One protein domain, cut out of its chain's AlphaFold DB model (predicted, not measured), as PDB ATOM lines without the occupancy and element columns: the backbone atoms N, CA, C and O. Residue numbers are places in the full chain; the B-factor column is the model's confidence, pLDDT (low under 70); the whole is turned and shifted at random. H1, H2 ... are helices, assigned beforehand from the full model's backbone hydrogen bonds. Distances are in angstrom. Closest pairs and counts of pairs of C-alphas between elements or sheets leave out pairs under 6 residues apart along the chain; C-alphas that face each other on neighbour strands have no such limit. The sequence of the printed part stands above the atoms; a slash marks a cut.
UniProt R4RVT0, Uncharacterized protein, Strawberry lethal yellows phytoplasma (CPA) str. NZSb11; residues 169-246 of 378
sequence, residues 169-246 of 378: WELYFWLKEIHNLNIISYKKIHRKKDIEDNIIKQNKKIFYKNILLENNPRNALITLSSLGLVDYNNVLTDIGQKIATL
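AT A GLANCE: This is residues 169 to 246 of the 378 residues of an uncharacterized protein of Strawberry lethal yellows phytoplasma (CPA) str. NZSb11 (UniProt R4RVT0). A small packing of crossed helices has the longest, H1, in its middle; H4 crosses H1, H5 packs on it, and H2 packs on H4. H3 touches no helix and makes a corner with H2. The 78 printed residues include five named helices, H1 to H5 in order, and no named strand: all helix, compact, radius of gyration of the C-alphas 11.7 A, spans 32 by 23 by 20 A.

IN THESE COORDINATES: H1, residues 169 to 183, is 21.2 A long and begins at C-alpha 169 (110.250, 188.314, 322.944). H2 is residues 191 to 202, 14.3 A; H3 204 to 211, 9.8 A; H4 217 to 226, 13.9 A. H5, 238 to 244, 9.7 A, ends at C-alpha 244 (122.005, 187.997, 325.456).

HOW THE PARTS SIT: With residues 170 to 175 alone, H1 touches H4, about perpendicular at 82 degrees; their closest C-alphas, Leu 171 and Ala 220, are 5.4 A apart. H1 touches H5 at a steep tilt of 56 degrees, opposite ways; closest C-alphas Lys 176 and Ala 244, 5.7 A. With residues 191 to 196 alone, H2 touches H4; closest C-alphas Arg 191 and Arg 218, 7.4 A. Every O i to N i+4 pair is within hydrogen-bond range in H1, H3, H4 and H5, and 4 of 8 in H2.

THE WHOLE: The printed part has no cut. The link H4 to H5 is long. Residues 202 to 215 have pLDDT under 70.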
ATOM      1  N   TRP A 169     110.095 188.735 321.545       90.44
ATOM      2  CA  TRP A 169     110.250 188.314 322.944       90.44
ATOM      3  C   TRP A 169     110.537 186.808 323.094       90.44
ATOM      4  O   TRP A 169     111.197 186.401 324.046       90.44
ATOM      5  N   GLU A 170     110.092 185.971 322.151       90.06
ATOM      6  CA  GLU A 170     110.415 184.537 322.139       90.06
ATOM      7  C   GLU A 170     111.878 184.312 321.761       90.06
ATOM      8  O   GLU A 170     112.550 183.480 322.370       90.06
ATOM      9  N   LEU A 171     112.395 185.078 320.791       93.06
ATOM     10  CA  LEU A 171     113.821 185.070 320.457       93.06
ATOM     11  C   LEU A 171     114.666 185.477 321.663       93.06
ATOM     12  O   LEU A 171     115.654 184.810 321.956       93.06
ATOM     13  N   TYR A 172     114.250 186.528 322.376       94.12
ATOM     14  CA  TYR A 172     114.893 186.975 323.610       94.12
ATOM     15  C   TYR A 172     114.934 185.858 324.653       94.12
ATOM     16  O   TYR A 172     115.997 185.532 325.181       94.12
ATOM     17  N   PHE A 173     113.779 185.237 324.907       91.06
ATOM     18  CA  PHE A 173     113.650 184.145 325.861       91.06
ATOM     19  C   PHE A 173     114.605 182.988 325.536       91.06
ATOM     20  O   PHE A 173     115.378 182.558 326.392       91.06
ATOM     21  N   TRP A 174     114.597 182.511 324.287       90.56
ATOM     22  CA  TRP A 174     115.455 181.397 323.886       90.56
ATOM     23  C   TRP A 174     116.933 181.764 323.879       90.56
ATOM     24  O   TRP A 174     117.757 180.936 324.253       90.56
ATOM     25  N   LEU A 175     117.281 182.995 323.510       93.62
ATOM     26  CA  LEU A 175     118.661 183.461 323.574       93.62
ATOM     27  C   LEU A 175     119.189 183.445 325.018       93.62
ATOM     28  O   LEU A 175     120.310 182.988 325.241       93.62
ATOM     29  N   LYS A 176     118.379 183.874 325.998       91.69
ATOM     30  CA  LYS A 176     118.716 183.805 327.432       91.69
ATOM     31  C   LYS A 176     118.866 182.364 327.923       91.69
ATOM     32  O   LYS A 176     119.824 182.060 328.624       91.69
ATOM     33  N   GLU A 177     117.982 181.457 327.517       89.00
ATOM     34  CA  GLU A 177     118.112 180.040 327.882       89.00
ATOM     35  C   GLU A 177     119.389 179.404 327.313       89.00
ATOM     36  O   GLU A 177     120.100 178.697 328.025       89.00
ATOM     37  N   ILE A 178     119.734 179.704 326.060       90.19
ATOM     38  CA  ILE A 178     120.991 179.245 325.449       90.19
ATOM     39  C   ILE A 178     122.195 179.870 326.168       90.19
ATOM     40  O   ILE A 178     123.187 179.184 326.396       90.19
ATOM     41  N   HIS A 179     122.108 181.140 326.578       90.94
ATOM     42  CA  HIS A 179     123.141 181.790 327.388       90.94
ATOM     43  C   HIS A 179     123.397 181.036 328.698       90.94
ATOM     44  O   HIS A 179     124.543 180.720 329.011       90.94
ATOM     45  N   ASN A 180     122.331 180.677 329.414       87.06
ATOM     46  CA  ASN A 180     122.421 179.922 330.662       87.06
ATOM     47  C   ASN A 180     123.050 178.535 330.443       87.06
ATOM     48  O   ASN A 180     123.920 178.123 331.208       87.06
ATOM     49  N   LEU A 181     122.677 177.831 329.367       83.75
ATOM     50  CA  LEU A 181     123.302 176.552 329.007       83.75
ATOM     51  C   LEU A 181     124.792 176.702 328.659       83.75
ATOM     52  O   LEU A 181     125.604 175.864 329.054       83.75
ATOM     53  N   ASN A 182     125.167 177.775 327.960       79.38
ATOM     54  CA  ASN A 182     126.562 178.080 327.643       79.38
ATOM     55  C   ASN A 182     127.408 178.311 328.905       79.38
ATOM     56  O   ASN A 182     128.545 177.847 328.953       79.38
ATOM     57  N   ILE A 183     126.865 178.995 329.920       77.56
ATOM     58  CA  ILE A 183     127.547 179.211 331.212       77.56
ATOM     59  C   ILE A 183     127.837 177.870 331.901       77.56
ATOM     60  O   ILE A 183     128.915 177.677 332.459       77.56
ATOM     61  N   ILE A 184     126.933 176.893 331.773       75.31
ATOM     62  CA  ILE A 184     127.107 175.522 332.293       75.31
ATOM     63  C   ILE A 184     128.052 174.689 331.384       75.31
ATOM     64  O   ILE A 184     128.147 173.470 331.491       75.31
ATOM     65  N   SER A 185     128.815 175.343 330.498       73.69
ATOM     66  CA  SER A 185     129.858 174.754 329.645       73.69
ATOM     67  C   SER A 185     129.367 173.762 328.583       73.69
ATOM     68  O   SER A 185     130.129 172.902 328.128       73.69
ATOM     69  N   TYR A 186     128.120 173.894 328.113       73.19
ATOM     70  CA  TYR A 186     127.681 173.163 326.921       73.19
ATOM     71  C   TYR A 186     128.496 173.616 325.703       73.19
ATOM     72  O   TYR A 186     128.396 174.753 325.255       73.19
ATOM     73  N   LYS A 187     129.279 172.695 325.129       79.50
ATOM     74  CA  LYS A 187     129.996 172.914 323.857       79.50
ATOM     75  C   LYS A 187     129.099 172.720 322.629       79.50
ATOM     76  O   LYS A 187     129.468 173.108 321.526       79.50
ATOM     77  N   LYS A 188     127.937 172.089 322.821       86.88
ATOM     78  CA  LYS A 188     126.928 171.830 321.795       86.88
ATOM     79  C   LYS A 188     125.561 171.639 322.427       86.88
ATOM     80  O   LYS A 188     125.444 170.903 323.401       86.88
ATOM     81  N   ILE A 189     124.543 172.255 321.837       85.50
ATOM     82  CA  ILE A 189     123.156 172.182 322.288       85.50
ATOM     83  C   ILE A 189     122.323 171.455 321.227       85.50
ATOM     84  O   ILE A 189     122.196 171.871 320.072       85.50
ATOM     85  N   HIS A 190     121.729 170.336 321.617       87.00
ATOM     86  CA  HIS A 190     120.808 169.558 320.807       87.00
ATOM     87  C   HIS A 190     119.368 169.978 321.101       87.00
ATOM     88  O   HIS A 190     118.838 169.681 322.165       87.00
ATOM     89  N   ARG A 191     118.674 170.569 320.118       84.19
ATOM     90  CA  ARG A 191     117.276 171.024 320.270       84.19
ATOM     91  C   ARG A 191     116.353 169.996 320.940       84.19
ATOM     92  O   ARG A 191     115.579 170.359 321.811       84.19
ATOM     93  N   LYS A 192     116.395 168.728 320.523       81.44
ATOM     94  CA  LYS A 192     115.476 167.714 321.069       81.44
ATOM     95  C   LYS A 192     115.832 167.357 322.516       81.44
ATOM     96  O   LYS A 192     114.997 167.489 323.393       81.44
ATOM     97  N   LYS A 193     117.085 166.971 322.758       82.31
ATOM     98  CA  LYS A 193     117.548 166.511 324.071       82.31
ATOM     99  C   LYS A 193     117.633 167.654 325.089       82.31
ATOM    100  O   LYS A 193     117.069 167.569 326.169       82.31
ATOM    101  N   ASP A 194     118.307 168.739 324.737       82.25
ATOM    102  CA  ASP A 194     118.686 169.767 325.708       82.25
ATOM    103  C   ASP A 194     117.612 170.852 325.853       82.25
ATOM    104  O   ASP A 194     117.428 171.400 326.935       82.25
ATOM    105  N   ILE A 195     116.846 171.134 324.794       82.88
ATOM    106  CA  ILE A 195     115.785 172.150 324.841       82.88
ATOM    107  C   ILE A 195     114.413 171.512 325.076       82.88
ATOM    108  O   ILE A 195     113.727 171.855 326.035       82.88
ATOM    109  N   GLU A 196     113.987 170.578 324.227       80.50
ATOM    110  CA  GLU A 196     112.646 169.992 324.348       80.50
ATOM    111  C   GLU A 196     112.537 169.022 325.527       80.50
ATOM    112  O   GLU A 196     111.575 169.099 326.290       80.50
ATOM    113  N   ASP A 197     113.513 168.136 325.713       78.62
ATOM    114  CA  ASP A 197     113.462 167.139 326.779       78.62
ATOM    115  C   ASP A 197     113.949 167.700 328.124       78.62
ATOM    116  O   ASP A 197     113.263 167.525 329.128       78.62
ATOM    117  N   ASN A 198     115.066 168.430 328.172       77.19
ATOM    118  CA  ASN A 198     115.564 168.959 329.446       77.19
ATOM    119  C   ASN A 198     114.840 170.247 329.858       77.19
ATOM    120  O   ASN A 198     114.167 170.263 330.882       77.19
ATOM    121  N   ILE A 199     114.895 171.321 329.064       78.31
ATOM    122  CA  ILE A 199     114.293 172.601 329.478       78.31
ATOM    123  C   ILE A 199     112.762 172.515 329.544       78.31
ATOM    124  O   ILE A 199     112.177 172.833 330.581       78.31
ATOM    125  N   ILE A 200     112.102 172.084 328.463       76.81
ATOM    126  CA  ILE A 200     110.636 172.143 328.362       76.81
ATOM    127  C   ILE A 200     109.960 171.053 329.203       76.81
ATOM    128  O   ILE A 200     108.983 171.356 329.889       76.81
ATOM    129  N   LYS A 201     110.416 169.789 329.162       72.19
ATOM    130  CA  LYS A 201     109.745 168.719 329.928       72.19
ATOM    131  C   LYS A 201     110.110 168.709 331.411       72.19
ATOM    132  O   LYS A 201     109.215 168.429 332.204       72.19
ATOM    133  N   GLN A 202     111.343 169.023 331.817       67.62
ATOM    134  CA  GLN A 202     111.673 169.035 333.254       67.62
ATOM    135  C   GLN A 202     111.039 170.239 333.960       67.62
ATOM    136  O   GLN A 202     110.530 170.100 335.065       67.62
ATOM    137  N   ASN A 203     110.925 171.384 333.276       67.56
ATOM    138  CA  ASN A 203     110.242 172.572 333.801       67.56
ATOM    139  C   ASN A 203     108.805 172.698 333.288       67.56
ATOM    140  O   ASN A 203     108.269 173.801 333.211       67.56
ATOM    141  N   LYS A 204     108.154 171.580 332.929       68.62
ATOM    142  CA  LYS A 204     106.851 171.579 332.244       68.62
ATOM    143  C   LYS A 204     105.809 172.422 332.974       68.62
ATOM    144  O   LYS A 204     105.074 173.159 332.336       68.62
ATOM    145  N   LYS A 205     105.748 172.368 334.305       66.25
ATOM    146  CA  LYS A 205     104.763 173.146 335.071       66.25
ATOM    147  C   LYS A 205     104.998 174.657 334.938       66.25
ATOM    148  O   LYS A 205     104.057 175.376 334.628       66.25
ATOM    149  N   ILE A 206     106.239 175.113 335.101       67.44
ATOM    150  CA  ILE A 206     106.635 176.530 335.018       67.44
ATOM    151  C   ILE A 206     106.525 177.020 333.568       67.44
ATOM    152  O   ILE A 206     105.910 178.046 333.286       67.44
ATOM    153  N   PHE A 207     107.034 176.236 332.618       69.94
ATOM    154  CA  PHE A 207     107.014 176.556 331.195       69.94
ATOM    155  C   PHE A 207     105.585 176.596 330.630       69.94
ATOM    156  O   PHE A 207     105.237 177.525 329.908       69.94
ATOM    157  N   TYR A 208     104.715 175.640 330.979       67.31
ATOM    158  CA  TYR A 208     103.327 175.643 330.499       67.31
ATOM    159  C   TYR A 208     102.466 176.717 331.166       67.31
ATOM    160  O   TYR A 208     101.613 177.296 330.500       67.31
ATOM    161  N   LYS A 209     102.722 177.024 332.442       65.19
ATOM    162  CA  LYS A 209     102.044 178.102 333.174       65.19
ATOM    163  C   LYS A 209     102.415 179.486 332.635       65.19
ATOM    164  O   LYS A 209     101.537 180.326 332.478       65.19
ATOM    165  N   ASN A 210     103.695 179.704 332.325       61.12
ATOM    166  CA  ASN A 210     104.218 181.039 332.036       61.12
ATOM    167  C   ASN A 210     104.415 181.287 330.524       61.12
ATOM    168  O   ASN A 210     104.343 182.427 330.076       61.12
ATOM    169  N   ILE A 211     104.636 180.257 329.692       66.06
ATOM    170  CA  ILE A 211     105.163 180.434 328.321       66.06
ATOM    171  C   ILE A 211     104.251 179.885 327.198       66.06
ATOM    172  O   ILE A 211     104.417 180.307 326.050       66.06
ATOM    173  N   LEU A 212     103.236 179.036 327.446       55.16
ATOM    174  CA  LEU A 212     102.646 178.249 326.339       55.16
ATOM    175  C   LEU A 212     101.545 178.860 325.451       55.16
ATOM    176  O   LEU A 212     100.474 179.235 325.917       55.16
ATOM    177  N   LEU A 213     101.819 178.838 324.135       50.25
ATOM    178  CA  LEU A 213     101.172 178.065 323.035       50.25
ATOM    179  C   LEU A 213     101.675 178.564 321.661       50.25
ATOM    180  O   LEU A 213     101.576 177.855 320.665       50.25
ATOM    181  N   GLU A 214     102.252 179.768 321.618       55.34
ATOM    182  CA  GLU A 214     102.803 180.397 320.404       55.34
ATOM    183  C   GLU A 214     104.304 180.067 320.193       55.34
ATOM    184  O   GLU A 214     104.815 180.182 319.080       55.34
ATOM    185  N   ASN A 215     104.991 179.566 321.231       60.69
ATOM    186  CA  ASN A 215     106.451 179.499 321.277       60.69
ATOM    187  C   ASN A 215     107.012 178.184 320.712       60.69
ATOM    188  O   ASN A 215     106.941 177.123 321.338       60.69
ATOM    189  N   ASN A 216     107.597 178.257 319.516       77.44
ATOM    190  CA  ASN A 216     108.230 177.129 318.845       77.44
ATOM    191  C   ASN A 216     109.766 177.263 318.925       77.44
ATOM    192  O   ASN A 216     110.338 178.018 318.129       77.44
ATOM    193  N   PRO A 217     110.466 176.511 319.806       81.81
ATOM    194  CA  PRO A 217     111.924 176.606 319.953       81.81
ATOM    195  C   PRO A 217     112.657 176.372 318.634       81.81
ATOM    196  O   PRO A 217     113.677 176.993 318.365       81.81
ATOM    197  N   ARG A 218     112.119 175.516 317.756       86.00
ATOM    198  CA  ARG A 218     112.696 175.301 316.426       86.00
ATOM    199  C   ARG A 218     112.675 176.585 315.597       86.00
ATOM    200  O   ARG A 218     113.655 176.870 314.919       86.00
ATOM    201  N   ASN A 219     111.572 177.329 315.616       87.81
ATOM    202  CA  ASN A 219     111.450 178.576 314.863       87.81
ATOM    203  C   ASN A 219     112.390 179.655 315.408       87.81
ATOM    204  O   ASN A 219     113.080 180.313 314.624       87.81
ATOM    205  N   ALA A 220     112.460 179.776 316.735       89.38
ATOM    206  CA  ALA A 220     113.362 180.707 317.390       89.38
ATOM    207  C   ALA A 220     114.828 180.381 317.079       89.38
ATOM    208  O   ALA A 220     115.543 181.245 316.592       89.38
ATOM    209  N   LEU A 221     115.255 179.123 317.235       89.69
ATOM    210  CA  LEU A 221     116.626 178.691 316.933       89.69
ATOM    211  C   LEU A 221     117.005 178.904 315.464       89.69
ATOM    212  O   LEU A 221     118.112 179.345 315.182       89.69
ATOM    213  N   ILE A 222     116.088 178.631 314.528       89.31
ATOM    214  CA  ILE A 222     116.318 178.915 313.103       89.31
ATOM    215  C   ILE A 222     116.552 180.412 312.887       89.31
ATOM    216  O   ILE A 222     117.466 180.784 312.157       89.31
ATOM    217  N   THR A 223     115.746 181.259 313.528       92.69
ATOM    218  CA  THR A 223     115.888 182.714 313.418       92.69
ATOM    219  C   THR A 223     117.196 183.179 314.066       92.69
ATOM    220  O   THR A 223     117.984 183.846 313.411       92.69
ATOM    221  N   LEU A 224     117.505 182.754 315.297       94.81
ATOM    222  CA  LEU A 224     118.755 183.084 316.000       94.81
ATOM    223  C   LEU A 224     120.004 182.640 315.225       94.81
ATOM    224  O   LEU A 224     120.992 183.373 315.181       94.81
ATOM    225  N   SER A 225     119.953 181.466 314.589       92.38
ATOM    226  CA  SER A 225     121.026 180.970 313.725       92.38
ATOM    227  C   SER A 225     121.157 181.827 312.472       92.38
ATOM    228  O   SER A 225     122.259 182.254 312.141       92.38
ATOM    229  N   SER A 226     120.036 182.169 311.826       92.00
ATOM    230  CA  SER A 226     120.055 183.059 310.664       92.00
ATOM    231  C   SER A 226     120.651 184.428 310.989       92.00
ATOM    232  O   SER A 226     121.296 185.007 310.124       92.00
ATOM    233  N   LEU A 227     120.445 184.938 312.204       94.62
ATOM    234  CA  LEU A 227     120.991 186.210 312.685       94.62
ATOM    235  C   LEU A 227     122.489 186.136 313.049       94.62
ATOM    236  O   LEU A 227     123.079 187.151 313.406       94.62
ATOM    237  N   GLY A 228     123.111 184.953 313.007       92.94
ATOM    238  CA  GLY A 228     124.499 184.755 313.442       92.94
ATOM    239  C   GLY A 228     124.697 184.884 314.959       92.94
ATOM    240  O   GLY A 228     125.809 185.149 315.424       92.94
ATOM    241  N   LEU A 229     123.628 184.730 315.752       94.44
ATOM    242  CA  LEU A 229     123.682 184.801 317.220       94.44
ATOM    243  C   LEU A 229     124.009 183.456 317.863       94.44
ATOM    244  O   LEU A 229     124.522 183.425 318.980       94.44
ATOM    245  N   VAL A 230     123.760 182.359 317.150       91.81
ATOM    246  CA  VAL A 230     124.201 181.011 317.520       91.81
ATOM    247  C   VAL A 230     124.974 180.373 316.373       91.81
ATOM    248  O   VAL A 230     124.683 180.640 315.207       91.81
ATOM    249  N   ASP A 231     125.963 179.546 316.702       87.56
ATOM    250  CA  ASP A 231     126.769 178.824 315.715       87.56
ATOM    251  C   ASP A 231     126.166 177.457 315.335       87.56
ATOM    252  O   ASP A 231     125.048 177.103 315.720       87.56
ATOM    253  N   TYR A 232     126.914 176.666 314.561       83.62
ATOM    254  CA  TYR A 232     126.490 175.343 314.093       83.62
ATOM    255  C   TYR A 232     126.317 174.309 315.225       83.62
ATOM    256  O   TYR A 232     125.657 173.283 315.032       83.62
ATOM    257  N   ASN A 233     126.878 174.570 316.410       87.44
ATOM    258  CA  ASN A 233     126.675 173.783 317.622       87.44
ATOM    259  C   ASN A 233     125.480 174.289 318.452       87.44
ATOM    260  O   ASN A 233     125.217 173.747 319.525       87.44
ATOM    261  N   ASN A 234     124.725 175.273 317.949       87.88
ATOM    262  CA  ASN A 234     123.626 175.969 318.625       87.88
ATOM    263  C   ASN A 234     124.036 176.657 319.937       87.88
ATOM    264  O   ASN A 234     123.183 176.878 320.795       87.88
ATOM    265  N   VAL A 235     125.315 177.002 320.099       90.44
ATOM    266  CA  VAL A 235     125.800 177.796 321.235       90.44
ATOM    267  C   VAL A 235     125.964 179.255 320.813       90.44
ATOM    268  O   VAL A 235     126.138 179.553 319.629       90.44
ATOM    269  N   LEU A 236     125.889 180.188 321.766       91.81
ATOM    270  CA  LEU A 236     125.989 181.617 321.460       91.81
ATOM    271  C   LEU A 236     127.310 181.991 320.790       91.81
ATOM    272  O   LEU A 236     128.386 181.530 321.175       91.81
ATOM    273  N   THR A 237     127.227 182.909 319.832       90.19
ATOM    274  CA  THR A 237     128.385 183.645 319.328       90.19
ATOM    275  C   THR A 237     128.854 184.723 320.287       90.19
ATOM    276  O   THR A 237     128.128 185.054 321.214       90.19
ATOM    277  N   ASP A 238     130.043 185.298 320.091       88.44
ATOM    278  CA  ASP A 238     130.488 186.417 320.940       88.44
ATOM    279  C   ASP A 238     129.488 187.586 320.880       88.44
ATOM    280  O   ASP A 238     129.170 188.209 321.892       88.44
ATOM    281  N   ILE A 239     128.928 187.848 319.695       91.31
ATOM    282  CA  ILE A 239     127.858 188.836 319.526       91.31
ATOM    283  C   ILE A 239     126.553 188.326 320.146       91.31
ATOM    284  O   ILE A 239     125.870 189.089 320.823       91.31
ATOM    285  N   GLY A 240     126.230 187.039 319.992       93.44
ATOM    286  CA  GLY A 240     125.110 186.397 320.678       93.44
ATOM    287  C   GLY A 240     125.171 186.560 322.197       93.44
ATOM    288  O   GLY A 240     124.165 186.914 322.799       93.44
ATOM    289  N   GLN A 241     126.345 186.392 322.811       92.50
ATOM    290  CA  GLN A 241     126.582 186.609 324.241       92.50
ATOM    291  C   GLN A 241     126.356 188.070 324.623       92.50
ATOM    292  O   GLN A 241     125.604 188.333 325.555       92.50
ATOM    293  N   LYS A 242     126.923 189.020 323.868       93.06
ATOM    294  CA  LYS A 242     126.708 190.461 324.097       93.06
ATOM    295  C   LYS A 242     125.234 190.857 323.976       93.06
ATOM    296  O   LYS A 242     124.747 191.664 324.751       93.06
ATOM    297  N   ILE A 243     124.508 190.303 323.008       95.38
ATOM    298  CA  ILE A 243     123.077 190.586 322.827       95.38
ATOM    299  C   ILE A 243     122.237 189.891 323.905       95.38
ATOM    300  O   ILE A 243     121.230 190.441 324.343       95.38
ATOM    301  N   ALA A 244     122.665 188.720 324.380       94.69
ATOM    302  CA  ALA A 244     122.005 187.997 325.456       94.69
ATOM    303  C   ALA A 244     122.092 188.712 326.809       94.69
ATOM    304  O   ALA A 244     121.321 188.363 327.692       94.69
ATOM    305  N   THR A 245     122.969 189.701 327.013       93.88
ATOM    306  CA  THR A 245     123.002 190.479 328.267       93.88
ATOM    307  C   THR A 245     122.003 191.632 328.293       93.88
ATOM    308  O   THR A 245     121.701 192.132 329.374       93.88
ATOM    309  N   LEU A 246     121.436 192.016 327.146       96.25
ATOM    310  CA  LEU A 246     120.440 193.085 327.070       96.25
ATOM    311  C   LEU A 246     119.165 192.716 327.841       96.25
ATOM    312  O   LEU A 246     118.869 191.535 328.059       96.25
TER     313      LEU A 246